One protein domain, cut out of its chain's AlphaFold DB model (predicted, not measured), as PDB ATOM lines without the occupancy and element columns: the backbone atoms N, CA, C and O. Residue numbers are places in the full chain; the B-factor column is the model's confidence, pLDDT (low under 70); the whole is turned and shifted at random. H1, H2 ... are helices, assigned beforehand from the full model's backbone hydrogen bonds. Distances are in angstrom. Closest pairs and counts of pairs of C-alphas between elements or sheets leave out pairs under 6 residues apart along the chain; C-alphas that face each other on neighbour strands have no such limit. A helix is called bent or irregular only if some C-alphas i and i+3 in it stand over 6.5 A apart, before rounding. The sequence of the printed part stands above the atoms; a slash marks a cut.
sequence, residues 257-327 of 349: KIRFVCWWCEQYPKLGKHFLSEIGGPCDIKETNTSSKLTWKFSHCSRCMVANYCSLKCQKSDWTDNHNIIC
ATOM      1  N   LYS A 257      -5.491  74.883 -52.038       84.38
ATOM      2  CA  LYS A 257      -5.147  75.319 -50.676       84.38
ATOM      3  C   LYS A 257      -5.645  76.726 -50.357       84.38
ATOM      4  O   LYS A 257      -5.919  77.031 -49.199       84.38
ATOM      5  N   ILE A 258      -5.857  77.565 -51.367       88.56
ATOM      6  CA  ILE A 258      -6.367  78.927 -51.196       88.56
ATOM      7  C   ILE A 258      -7.758  78.997 -50.560       88.56
ATOM      8  O   ILE A 258      -8.122  80.013 -49.962       88.56
ATOM      9  N   ARG A 259      -8.537  77.915 -50.674       84.25
ATOM     10  CA  ARG A 259      -9.852  77.772 -50.035       84.25
ATOM     11  C   ARG A 259      -9.758  77.250 -48.599       84.25
ATOM     12  O   ARG A 259     -10.765  77.211 -47.905       84.25
ATOM     13  N   PHE A 260      -8.566  76.877 -48.145       84.50
ATOM     14  CA  PHE A 260      -8.320  76.295 -46.826       84.50
ATOM     15  C   PHE A 260      -7.363  77.134 -45.971       84.50
ATOM     16  O   PHE A 260      -6.924  76.676 -44.919       84.50
ATOM     17  N   VAL A 261      -7.063  78.363 -46.394       89.25
ATOM     18  CA  VAL A 261      -6.288  79.348 -45.629       89.25
ATOM     19  C   VAL A 261      -7.158  80.516 -45.214       89.25
ATOM     20  O   VAL A 261      -8.094  80.898 -45.920       89.25
ATOM     21  N   CYS A 262      -6.813  81.143 -44.093       91.88
ATOM     22  CA  CYS A 262      -7.369  82.450 -43.792       91.88
ATOM     23  C   CYS A 262      -6.882  83.479 -44.826       91.88
ATOM     24  O   CYS A 262      -5.681  83.674 -44.983       91.88
ATOM     25  N   TRP A 263      -7.793  84.181 -45.497       93.75
ATOM     26  CA  TRP A 263      -7.444  85.190 -46.509       93.75
ATOM     27  C   TRP A 263      -6.775  86.446 -45.935       93.75
ATOM     28  O   TRP A 263      -6.120  87.175 -46.682       93.75
ATOM     29  N   TRP A 264      -6.906  86.656 -44.621       94.44
ATOM     30  CA  TRP A 264      -6.263  87.736 -43.881       94.44
ATOM     31  C   TRP A 264      -4.854  87.361 -43.402       94.44
ATOM     32  O   TRP A 264      -3.876  87.924 -43.870       94.44
ATOM     33  N   CYS A 265      -4.740  86.402 -42.472       93.44
ATOM     34  CA  CYS A 265      -3.467  86.070 -41.821       93.44
ATOM     35  C   CYS A 265      -2.694  84.926 -42.486       93.44
ATOM     36  O   CYS A 265      -1.636  84.549 -41.991       93.44
ATOM     37  N   GLU A 266      -3.242  84.334 -43.551       91.62
ATOM     38  CA  GLU A 266      -2.627  83.255 -44.347       91.62
ATOM     39  C   GLU A 266      -2.335  81.965 -43.568       91.62
ATOM     40  O   GLU A 266      -1.701  81.039 -44.068       91.62
ATOM     41  N   GLN A 267      -2.839  81.874 -42.339       88.44
ATOM     42  CA  GLN A 267      -2.652  80.721 -41.473       88.44
ATOM     43  C   GLN A 267      -3.727  79.667 -41.711       88.44
ATOM     44  O   GLN A 267      -4.881  79.962 -42.052       88.44
ATOM     45  N   TYR A 268      -3.336  78.425 -41.439       79.31
ATOM     46  CA  TYR A 268      -4.251  77.300 -41.365       79.31
ATOM     47  C   TYR A 268      -4.826  77.169 -39.954       79.31
ATOM     48  O   TYR A 268      -4.113  77.368 -38.962       79.31
ATOM     49  N   PRO A 269      -6.093  76.755 -39.831       70.00
ATOM     50  CA  PRO A 269      -6.621  76.240 -38.588       70.00
ATOM     51  C   PRO A 269      -5.897  74.930 -38.284       70.00
ATOM     52  O   PRO A 269      -5.887  74.024 -39.119       70.00
ATOM     53  N   LYS A 270      -5.349  74.798 -37.072       67.38
ATOM     54  CA  LYS A 270      -4.654  73.580 -36.614       67.38
ATOM     55  C   LYS A 270      -5.425  72.288 -36.886       67.38
ATOM     56  O   LYS A 270      -4.840  71.282 -37.264       67.38
ATOM     57  N   LEU A 271      -6.747  72.338 -36.734       64.94
ATOM     58  CA  LEU A 271      -7.632  71.182 -36.892       64.94
ATOM     59  C   LEU A 271      -7.778  70.700 -38.350       64.94
ATOM     60  O   LEU A 271      -8.176  69.561 -38.560       64.94
ATOM     61  N   GLY A 272      -7.426  71.517 -39.350       64.31
ATOM     62  CA  GLY A 272      -7.547  71.170 -40.776       64.31
ATOM     63  C   GLY A 272      -6.346  70.448 -41.378       64.31
ATOM     64  O   GLY A 272      -6.383  70.059 -42.543       64.31
ATOM     65  N   LYS A 273      -5.268  70.272 -40.605       66.75
ATOM     66  CA  LYS A 273      -4.004  69.709 -41.100       66.75
ATOM     67  C   LYS A 273      -4.164  68.280 -41.624       66.75
ATOM     68  O   LYS A 273      -3.571  67.946 -42.645       66.75
ATOM     69  N   HIS A 274      -5.003  67.474 -40.967       68.19
ATOM     70  CA  HIS A 274      -5.283  66.103 -41.394       68.19
ATOM     71  C   HIS A 274      -5.908  66.056 -42.794       68.19
ATOM     72  O   HIS A 274      -5.370  65.375 -43.661       68.19
ATOM     73  N   PHE A 275      -6.933  66.874 -43.061       67.50
ATOM     74  CA  PHE A 275      -7.584  66.936 -44.376       67.50
ATOM     75  C   PHE A 275      -6.620  67.329 -45.506       67.50
ATOM     76  O   PHE A 275      -6.714  66.823 -46.618       67.50
ATOM     77  N   LEU A 276      -5.665  68.220 -45.236       65.06
ATOM     78  CA  LEU A 276      -4.737  68.704 -46.262       65.06
ATOM     79  C   LEU A 276      -3.559  67.773 -46.511       65.06
ATOM     80  O   LEU A 276      -3.070  67.718 -47.639       65.06
ATOM     81  N   SER A 277      -3.118  67.036 -45.487       68.06
ATOM     82  CA  SER A 277      -2.065  66.029 -45.652       68.06
ATOM     83  C   SER A 277      -2.449  64.949 -46.669       68.06
ATOM     84  O   SER A 277      -1.578  64.388 -47.328       68.06
ATOM     85  N   GLU A 278      -3.750  64.730 -46.861       67.31
ATOM     86  CA  GLU A 278      -4.303  63.785 -47.833       67.31
ATOM     87  C   GLU A 278      -4.427  64.380 -49.246       67.31
ATOM     88  O   GLU A 278      -4.369  63.644 -50.228       67.31
ATOM     89  N   ILE A 279      -4.559  65.707 -49.361       67.38
ATOM     90  CA  ILE A 279      -4.767  66.410 -50.639       67.38
ATOM     91  C   ILE A 279      -3.443  66.892 -51.255       67.38
ATOM     92  O   ILE A 279      -3.340  66.970 -52.478       67.38
ATOM     93  N   GLY A 280      -2.431  67.246 -50.451       59.44
ATOM     94  CA  GLY A 280      -1.372  68.152 -50.924       59.44
ATOM     95  C   GLY A 280       0.062  67.898 -50.466       59.44
ATOM     96  O   GLY A 280       0.850  68.845 -50.530       59.44
ATOM     97  N   GLY A 281       0.411  66.687 -50.019       63.25
ATOM     98  CA  GLY A 281       1.766  66.372 -49.542       63.25
ATOM     99  C   GLY A 281       2.162  67.140 -48.264       63.25
ATOM    100  O   GLY A 281       1.333  67.843 -47.679       63.25
ATOM    101  N   PRO A 282       3.410  66.994 -47.773       62.94
ATOM    102  CA  PRO A 282       3.882  67.727 -46.597       62.94
ATOM    103  C   PRO A 282       3.796  69.244 -46.830       62.94
ATOM    104  O   PRO A 282       4.131  69.742 -47.901       62.94
ATOM    105  N   CYS A 283       3.298  69.978 -45.833       60.12
ATOM    106  CA  CYS A 283       2.967  71.397 -45.947       60.12
ATOM    107  C   CYS A 283       3.667  72.184 -44.824       60.12
ATOM    108  O   CYS A 283       3.344  71.982 -43.652       60.12
ATOM    109  N   ASP A 284       4.588  73.090 -45.170       66.81
ATOM    110  CA  ASP A 284       5.440  73.854 -44.229       66.81
ATOM    111  C   ASP A 284       4.746  75.073 -43.591       66.81
ATOM    112  O   ASP A 284       5.352  76.119 -43.347       66.81
ATOM    113  N   ILE A 285       3.439  74.990 -43.337       66.06
ATOM    114  CA  ILE A 285       2.651  76.189 -43.032       66.06
ATOM    115  C   ILE A 285       2.474  76.378 -41.523       66.06
ATOM    116  O   ILE A 285       2.098  75.461 -40.795       66.06
ATOM    117  N   LYS A 286       2.759  77.603 -41.057       68.38
ATOM    118  CA  LYS A 286       2.734  77.991 -39.640       68.38
ATOM    119  C   LYS A 286       1.331  77.838 -39.045       68.38
ATOM    120  O   LYS A 286       0.347  78.357 -39.572       68.38
ATOM    121  N   GLU A 287       1.255  77.153 -37.910       63.47
ATOM    122  CA  GLU A 287       0.001  76.857 -37.221       63.47
ATOM    123  C   GLU A 287      -0.403  77.946 -36.208       63.47
ATOM    124  O   GLU A 287       0.452  78.585 -35.595       63.47
ATOM    125  N   THR A 288      -1.706  78.095 -35.937       60.25
ATOM    126  CA  THR A 288      -2.223  78.999 -34.888       60.25
ATOM    127  C   THR A 288      -2.890  78.282 -33.729       60.25
ATOM    128  O   THR A 288      -3.719  77.398 -33.919       60.25
ATOM    129  N   ASN A 289      -2.561  78.678 -32.497       60.53
ATOM    130  CA  ASN A 289      -3.235  78.192 -31.291       60.53
ATOM    131  C   ASN A 289      -4.628  78.829 -31.158       60.53
ATOM    132  O   ASN A 289      -4.798  79.821 -30.456       60.53
ATOM    133  N   THR A 290      -5.641  78.265 -31.817       56.00
ATOM    134  CA  THR A 290      -7.041  78.606 -31.532       56.00
ATOM    135  C   THR A 290      -7.535  77.758 -30.361       56.00
ATOM    136  O   THR A 290      -7.812  76.570 -30.507       56.00
ATOM    137  N   SER A 291      -7.608  78.374 -29.180       47.00
ATOM    138  CA  SER A 291      -8.132  77.777 -27.949       47.00
ATOM    139  C   SER A 291      -9.664  77.818 -27.931       47.00
ATOM    140  O   SER A 291     -10.259  78.655 -27.254       47.00
ATOM    141  N   SER A 292     -10.327  76.918 -28.653       50.19
ATOM    142  CA  SER A 292     -11.731  76.592 -28.377       50.19
ATOM    143  C   SER A 292     -12.077  75.201 -28.896       50.19
ATOM    144  O   SER A 292     -11.810  74.837 -30.040       50.19
ATOM    145  N   LYS A 293     -12.651  74.389 -28.008       58.56
ATOM    146  CA  LYS A 293     -13.207  73.081 -28.345       58.56
ATOM    147  C   LYS A 293     -14.392  73.276 -29.302       58.56
ATOM    148  O   LYS A 293     -15.298  74.040 -28.995       58.56
ATOM    149  N   LEU A 294     -14.377  72.476 -30.370       52.03
ATOM    150  CA  LEU A 294     -15.497  72.017 -31.202       52.03
ATOM    151  C   LEU A 294     -15.861  72.846 -32.455       52.03
ATOM    152  O   LEU A 294     -16.407  73.941 -32.408       52.03
ATOM    153  N   THR A 295     -15.653  72.163 -33.587       54.97
ATOM    154  CA  THR A 295     -15.980  72.457 -34.994       54.97
ATOM    155  C   THR A 295     -14.951  73.276 -35.782       54.97
ATOM    156  O   THR A 295     -14.775  74.479 -35.620       54.97
ATOM    157  N   TRP A 296     -14.266  72.569 -36.688       55.81
ATOM    158  CA  TRP A 296     -13.381  73.091 -37.728       55.81
ATOM    159  C   TRP A 296     -14.209  73.805 -38.805       55.81
ATOM    160  O   TRP A 296     -14.375  73.310 -39.915       55.81
ATOM    161  N   LYS A 297     -14.810  74.944 -38.459       64.88
ATOM    162  CA  LYS A 297     -15.558  75.753 -39.422       64.88
ATOM    163  C   LYS A 297     -14.833  77.071 -39.615       64.88
ATOM    164  O   LYS A 297     -14.873  77.948 -38.755       64.88
ATOM    165  N   PHE A 298     -14.157  77.200 -40.756       71.06
ATOM    166  CA  PHE A 298     -13.853  78.522 -41.279       71.06
ATOM    167  C   PHE A 298     -15.157  79.314 -41.354       71.06
ATOM    168  O   PHE A 298     -16.178  78.808 -41.828       71.06
ATOM    169  N   SER A 299     -15.130  80.569 -40.909       82.38
ATOM    170  CA  SER A 299     -16.191  81.482 -41.305       82.38
ATOM    171  C   SER A 299     -15.944  81.820 -42.770       82.38
ATOM    172  O   SER A 299     -15.012  82.563 -43.088       82.38
ATOM    173  N   HIS A 300     -16.740  81.236 -43.661       88.25
ATOM    174  CA  HIS A 300     -16.778  81.649 -45.055       88.25
ATOM    175  C   HIS A 300     -17.414  83.035 -45.149       88.25
ATOM    176  O   HIS A 300     -18.340  83.371 -44.402       88.25
ATOM    177  N   CYS A 301     -16.946  83.848 -46.090       91.44
ATOM    178  CA  CYS A 301     -17.664  85.060 -46.443       91.44
ATOM    179  C   CYS A 301     -19.046  84.683 -46.989       91.44
ATOM    180  O   CYS A 301     -19.137  84.132 -48.080       91.44
ATOM    181  N   SER A 302     -20.117  85.041 -46.280       88.19
ATOM    182  CA  SER A 302     -21.503  84.710 -46.652       88.19
ATOM    183  C   SER A 302     -21.979  85.318 -47.979       88.19
ATOM    184  O   SER A 302     -23.056  84.978 -48.467       88.19
ATOM    185  N   ARG A 303     -21.207  86.255 -48.541       88.62
ATOM    186  CA  ARG A 303     -21.486  86.901 -49.827       88.62
ATOM    187  C   ARG A 303     -20.846  86.159 -50.993       88.62
ATOM    188  O   ARG A 303     -21.560  85.748 -51.898       88.62
ATOM    189  N   CYS A 304     -19.521  86.008 -50.980       90.06
ATOM    190  CA  CYS A 304     -18.799  85.405 -52.101       90.06
ATOM    191  C   CYS A 304     -18.627  83.891 -51.976       90.06
ATOM    192  O   CYS A 304     -18.355  83.249 -52.981       90.06
ATOM    193  N   MET A 305     -18.730  83.330 -50.769       87.94
ATOM    194  CA  MET A 305     -18.482  81.920 -50.433       87.94
ATOM    195  C   MET A 305     -17.070  81.389 -50.766       87.94
ATOM    196  O   MET A 305     -16.781  80.228 -50.490       87.94
ATOM    197  N   VAL A 306     -16.164  82.226 -51.292       89.31
ATOM    198  CA  VAL A 306     -14.768  81.856 -51.608       89.31
ATOM    199  C   VAL A 306     -13.823  82.159 -50.452       89.31
ATOM    200  O   VAL A 306     -13.009  81.318 -50.071       89.31
ATOM    201  N   ALA A 307     -13.901  83.375 -49.908       92.38
ATOM    202  CA  ALA A 307     -12.965  83.820 -48.889       92.38
ATOM    203  C   ALA A 307     -13.238  83.132 -47.550       92.38
ATOM    204  O   ALA A 307     -14.387  83.017 -47.116       92.38
ATOM    205  N   ASN A 308     -12.157  82.709 -46.902       92.12
ATOM    206  CA  ASN A 308     -12.168  81.943 -45.664       92.12
ATOM    207  C   ASN A 308     -11.443  82.697 -44.556       92.12
ATOM    208  O   ASN A 308     -10.395  83.301 -44.796       92.12
ATOM    209  N   TYR A 309     -11.965  82.639 -43.328       91.44
ATOM    210  CA  TYR A 309     -11.355  83.322 -42.185       91.44
ATOM    211  C   TYR A 309     -11.317  82.451 -40.936       91.44
ATOM    212  O   TYR A 309     -12.310  81.819 -40.573       91.44
ATOM    213  N   CYS A 310     -10.166  82.428 -40.257       89.00
ATOM    214  CA  CYS A 310      -9.994  81.667 -39.017       89.00
ATOM    215  C   CYS A 310     -10.721  82.305 -37.819       89.00
ATOM    216  O   CYS A 310     -10.823  81.698 -36.758       89.00
ATOM    217  N   SER A 311     -11.180  83.551 -37.962       88.50
ATOM    218  CA  SER A 311     -11.936  84.280 -36.948       88.50
ATOM    219  C   SER A 311     -12.729  85.427 -37.570       88.50
ATOM    220  O   SER A 311     -12.332  85.993 -38.593       88.50
ATOM    221  N   LEU A 312     -13.786  85.857 -36.877       90.00
ATOM    222  CA  LEU A 312     -14.533  87.064 -37.236       90.00
ATOM    223  C   LEU A 312     -13.643  88.319 -37.217       90.00
ATOM    224  O   LEU A 312     -13.865  89.241 -37.994       90.00
ATOM    225  N   LYS A 313     -12.612  88.356 -36.357       93.44
ATOM    226  CA  LYS A 313     -11.622  89.442 -36.337       93.44
ATOM    227  C   LYS A 313     -10.885  89.532 -37.676       93.44
ATOM    228  O   LYS A 313     -10.837  90.606 -38.257       93.44
ATOM    229  N   CYS A 314     -10.381  88.405 -38.181       94.44
ATOM    230  CA  CYS A 314      -9.708  88.342 -39.480       94.44
ATOM    231  C   CYS A 314     -10.643  88.723 -40.632       94.44
ATOM    232  O   CYS A 314     -10.235  89.462 -41.518       94.44
ATOM    233  N   GLN A 315     -11.901  88.274 -40.591       94.62
ATOM    234  CA  GLN A 315     -12.894  88.674 -41.587       94.62
ATOM    235  C   GLN A 315     -13.141  90.184 -41.575       94.62
ATOM    236  O   GLN A 315     -13.193  90.793 -42.635       94.62
ATOM    237  N   LYS A 316     -13.298  90.798 -40.393       94.94
ATOM    238  CA  LYS A 316     -13.503  92.249 -40.268       94.94
ATOM    239  C   LYS A 316     -12.290  93.038 -40.759       94.94
ATOM    240  O   LYS A 316     -12.483  94.020 -41.462       94.94
ATOM    241  N   SER A 317     -11.076  92.599 -40.424       95.31
ATOM    242  CA  SER A 317      -9.844  93.229 -40.911       95.31
ATOM    243  C   SER A 317      -9.731  93.143 -42.432       95.31
ATOM    244  O   SER A 317      -9.607  94.172 -43.081       95.31
ATOM    245  N   ASP A 318      -9.892  91.951 -43.019       95.06
ATOM    246  CA  ASP A 318      -9.841  91.824 -44.481       95.06
ATOM    247  C   ASP A 318     -10.982  92.582 -45.160       95.06
ATOM    248  O   ASP A 318     -10.779  93.153 -46.222       95.06
ATOM    249  N   TRP A 319     -12.170  92.636 -44.547       94.44
ATOM    250  CA  TRP A 319     -13.296  93.415 -45.061       94.44
ATOM    251  C   TRP A 319     -12.991  94.904 -45.156       94.44
ATOM    252  O   TRP A 319     -13.314  95.503 -46.178       94.44
ATOM    253  N   THR A 320     -12.402  95.486 -44.112       91.56
ATOM    254  CA  THR A 320     -12.025  96.903 -44.098       91.56
ATOM    255  C   THR A 320     -10.951  97.205 -45.136       91.56
ATOM    256  O   THR A 320     -11.056  98.221 -45.820       91.56
ATOM    257  N   ASP A 321      -9.970  96.314 -45.277       89.62
ATOM    258  CA  ASP A 321      -8.768  96.608 -46.054       89.62
ATOM    259  C   ASP A 321      -8.934  96.291 -47.545       89.62
ATOM    260  O   ASP A 321      -8.559  97.098 -48.389       89.62
ATOM    261  N   ASN A 322      -9.508  95.127 -47.882       90.75
ATOM    262  CA  ASN A 322      -9.480  94.608 -49.257       90.75
ATOM    263  C   ASN A 322     -10.823  94.025 -49.715       90.75
ATOM    264  O   ASN A 322     -11.278  94.260 -50.837       90.75
ATOM    265  N   HIS A 323     -11.444  93.186 -48.878       93.44
ATOM    266  CA  HIS A 323     -12.500  92.278 -49.311       93.44
ATOM    267  C   HIS A 323     -13.767  93.019 -49.724       93.44
ATOM    268  O   HIS A 323     -14.418  92.589 -50.669       93.44
ATOM    269  N   ASN A 324     -14.111  94.141 -49.087       91.69
ATOM    270  CA  ASN A 324     -15.288  94.936 -49.458       91.69
ATOM    271  C   ASN A 324     -15.289  95.388 -50.938       91.69
ATOM    272  O   ASN A 324     -16.360  95.451 -51.543       91.69
ATOM    273  N   ILE A 325     -14.115  95.647 -51.522       88.50
ATOM    274  CA  ILE A 325     -13.911  96.136 -52.897       88.50
ATOM    275  C   ILE A 325     -14.032  95.004 -53.931       88.50
ATOM    276  O   ILE A 325     -14.546  95.195 -55.044       88.50
ATOM    277  N   ILE A 326     -13.552  93.815 -53.567       90.44
ATOM    278  CA  ILE A 326     -13.473  92.650 -54.460       90.44
ATOM    279  C   ILE A 326     -14.644  91.678 -54.282       90.44
ATOM    280  O   ILE A 326     -14.900  90.867 -55.169       90.44
ATOM    281  N   CYS A 327     -15.357  91.728 -53.151       91.94
ATOM    282  CA  CYS A 327     -16.363  90.732 -52.799       91.94
ATOM    283  C   CYS A 327     -17.467  90.640 -53.858       91.94
ATOM    284  O   CYS A 327     -18.056  91.637 -54.277       91.94
TER     285      CYS A 327
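AT A GLANCE: This is residues 257 to 327 of the 349 residues of the protein "MYND-type domain-containing protein" of Arion vulgaris (UniProt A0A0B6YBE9). This domain has little regular structure: two irregular helices, H1 and H2, sit at opposite ends of the long axis, with loops between them. Residues 257 to 269 run through the middle, and residues 281 to 311 make a wide loop from H1 to H2. The printed part has 71 residues, 26 of them in the two named helices, with no named strand; the class is all helix. It is compact, with a radius of gyration of the C-alphas of 12.3 A and spans of 34 by 25 by 19 A.

IN THESE COORDINATES: H1, residues 270 to 280, begins at C-alpha 270 (-4.654, 73.580, -36.614) and is 15.7 A long; C-alphas 271 and 274 are 7.2 A apart. H2, residues 312 to 326, is 18.1 A long and ends at C-alpha 326 (-13.473, 92.650, -54.460); C-alphas 321 and 324 are 7.5 A apart.

HOW THE PARTS SIT: H1 and H2 are apart. Residues 268 to 269 pair with 287 to 288, parallel, and 299 to 300 with 308 to 309, antiparallel. Of the O i to N i+4 pairs, 3 of 7 in H1 and 7 of 11 in H2 are within hydrogen-bond range; H1 has 4 of 8 O i to N i+3 pairs within range.

THE WHOLE: The C-alphas of Glu 278 and Thr 320, the two farthest apart, are 34.2 A apart. The printed part has no cut, and the 31-residue link is long. Mean pLDDT of the printed part is 78.6; residues 270 to 297 are under 70.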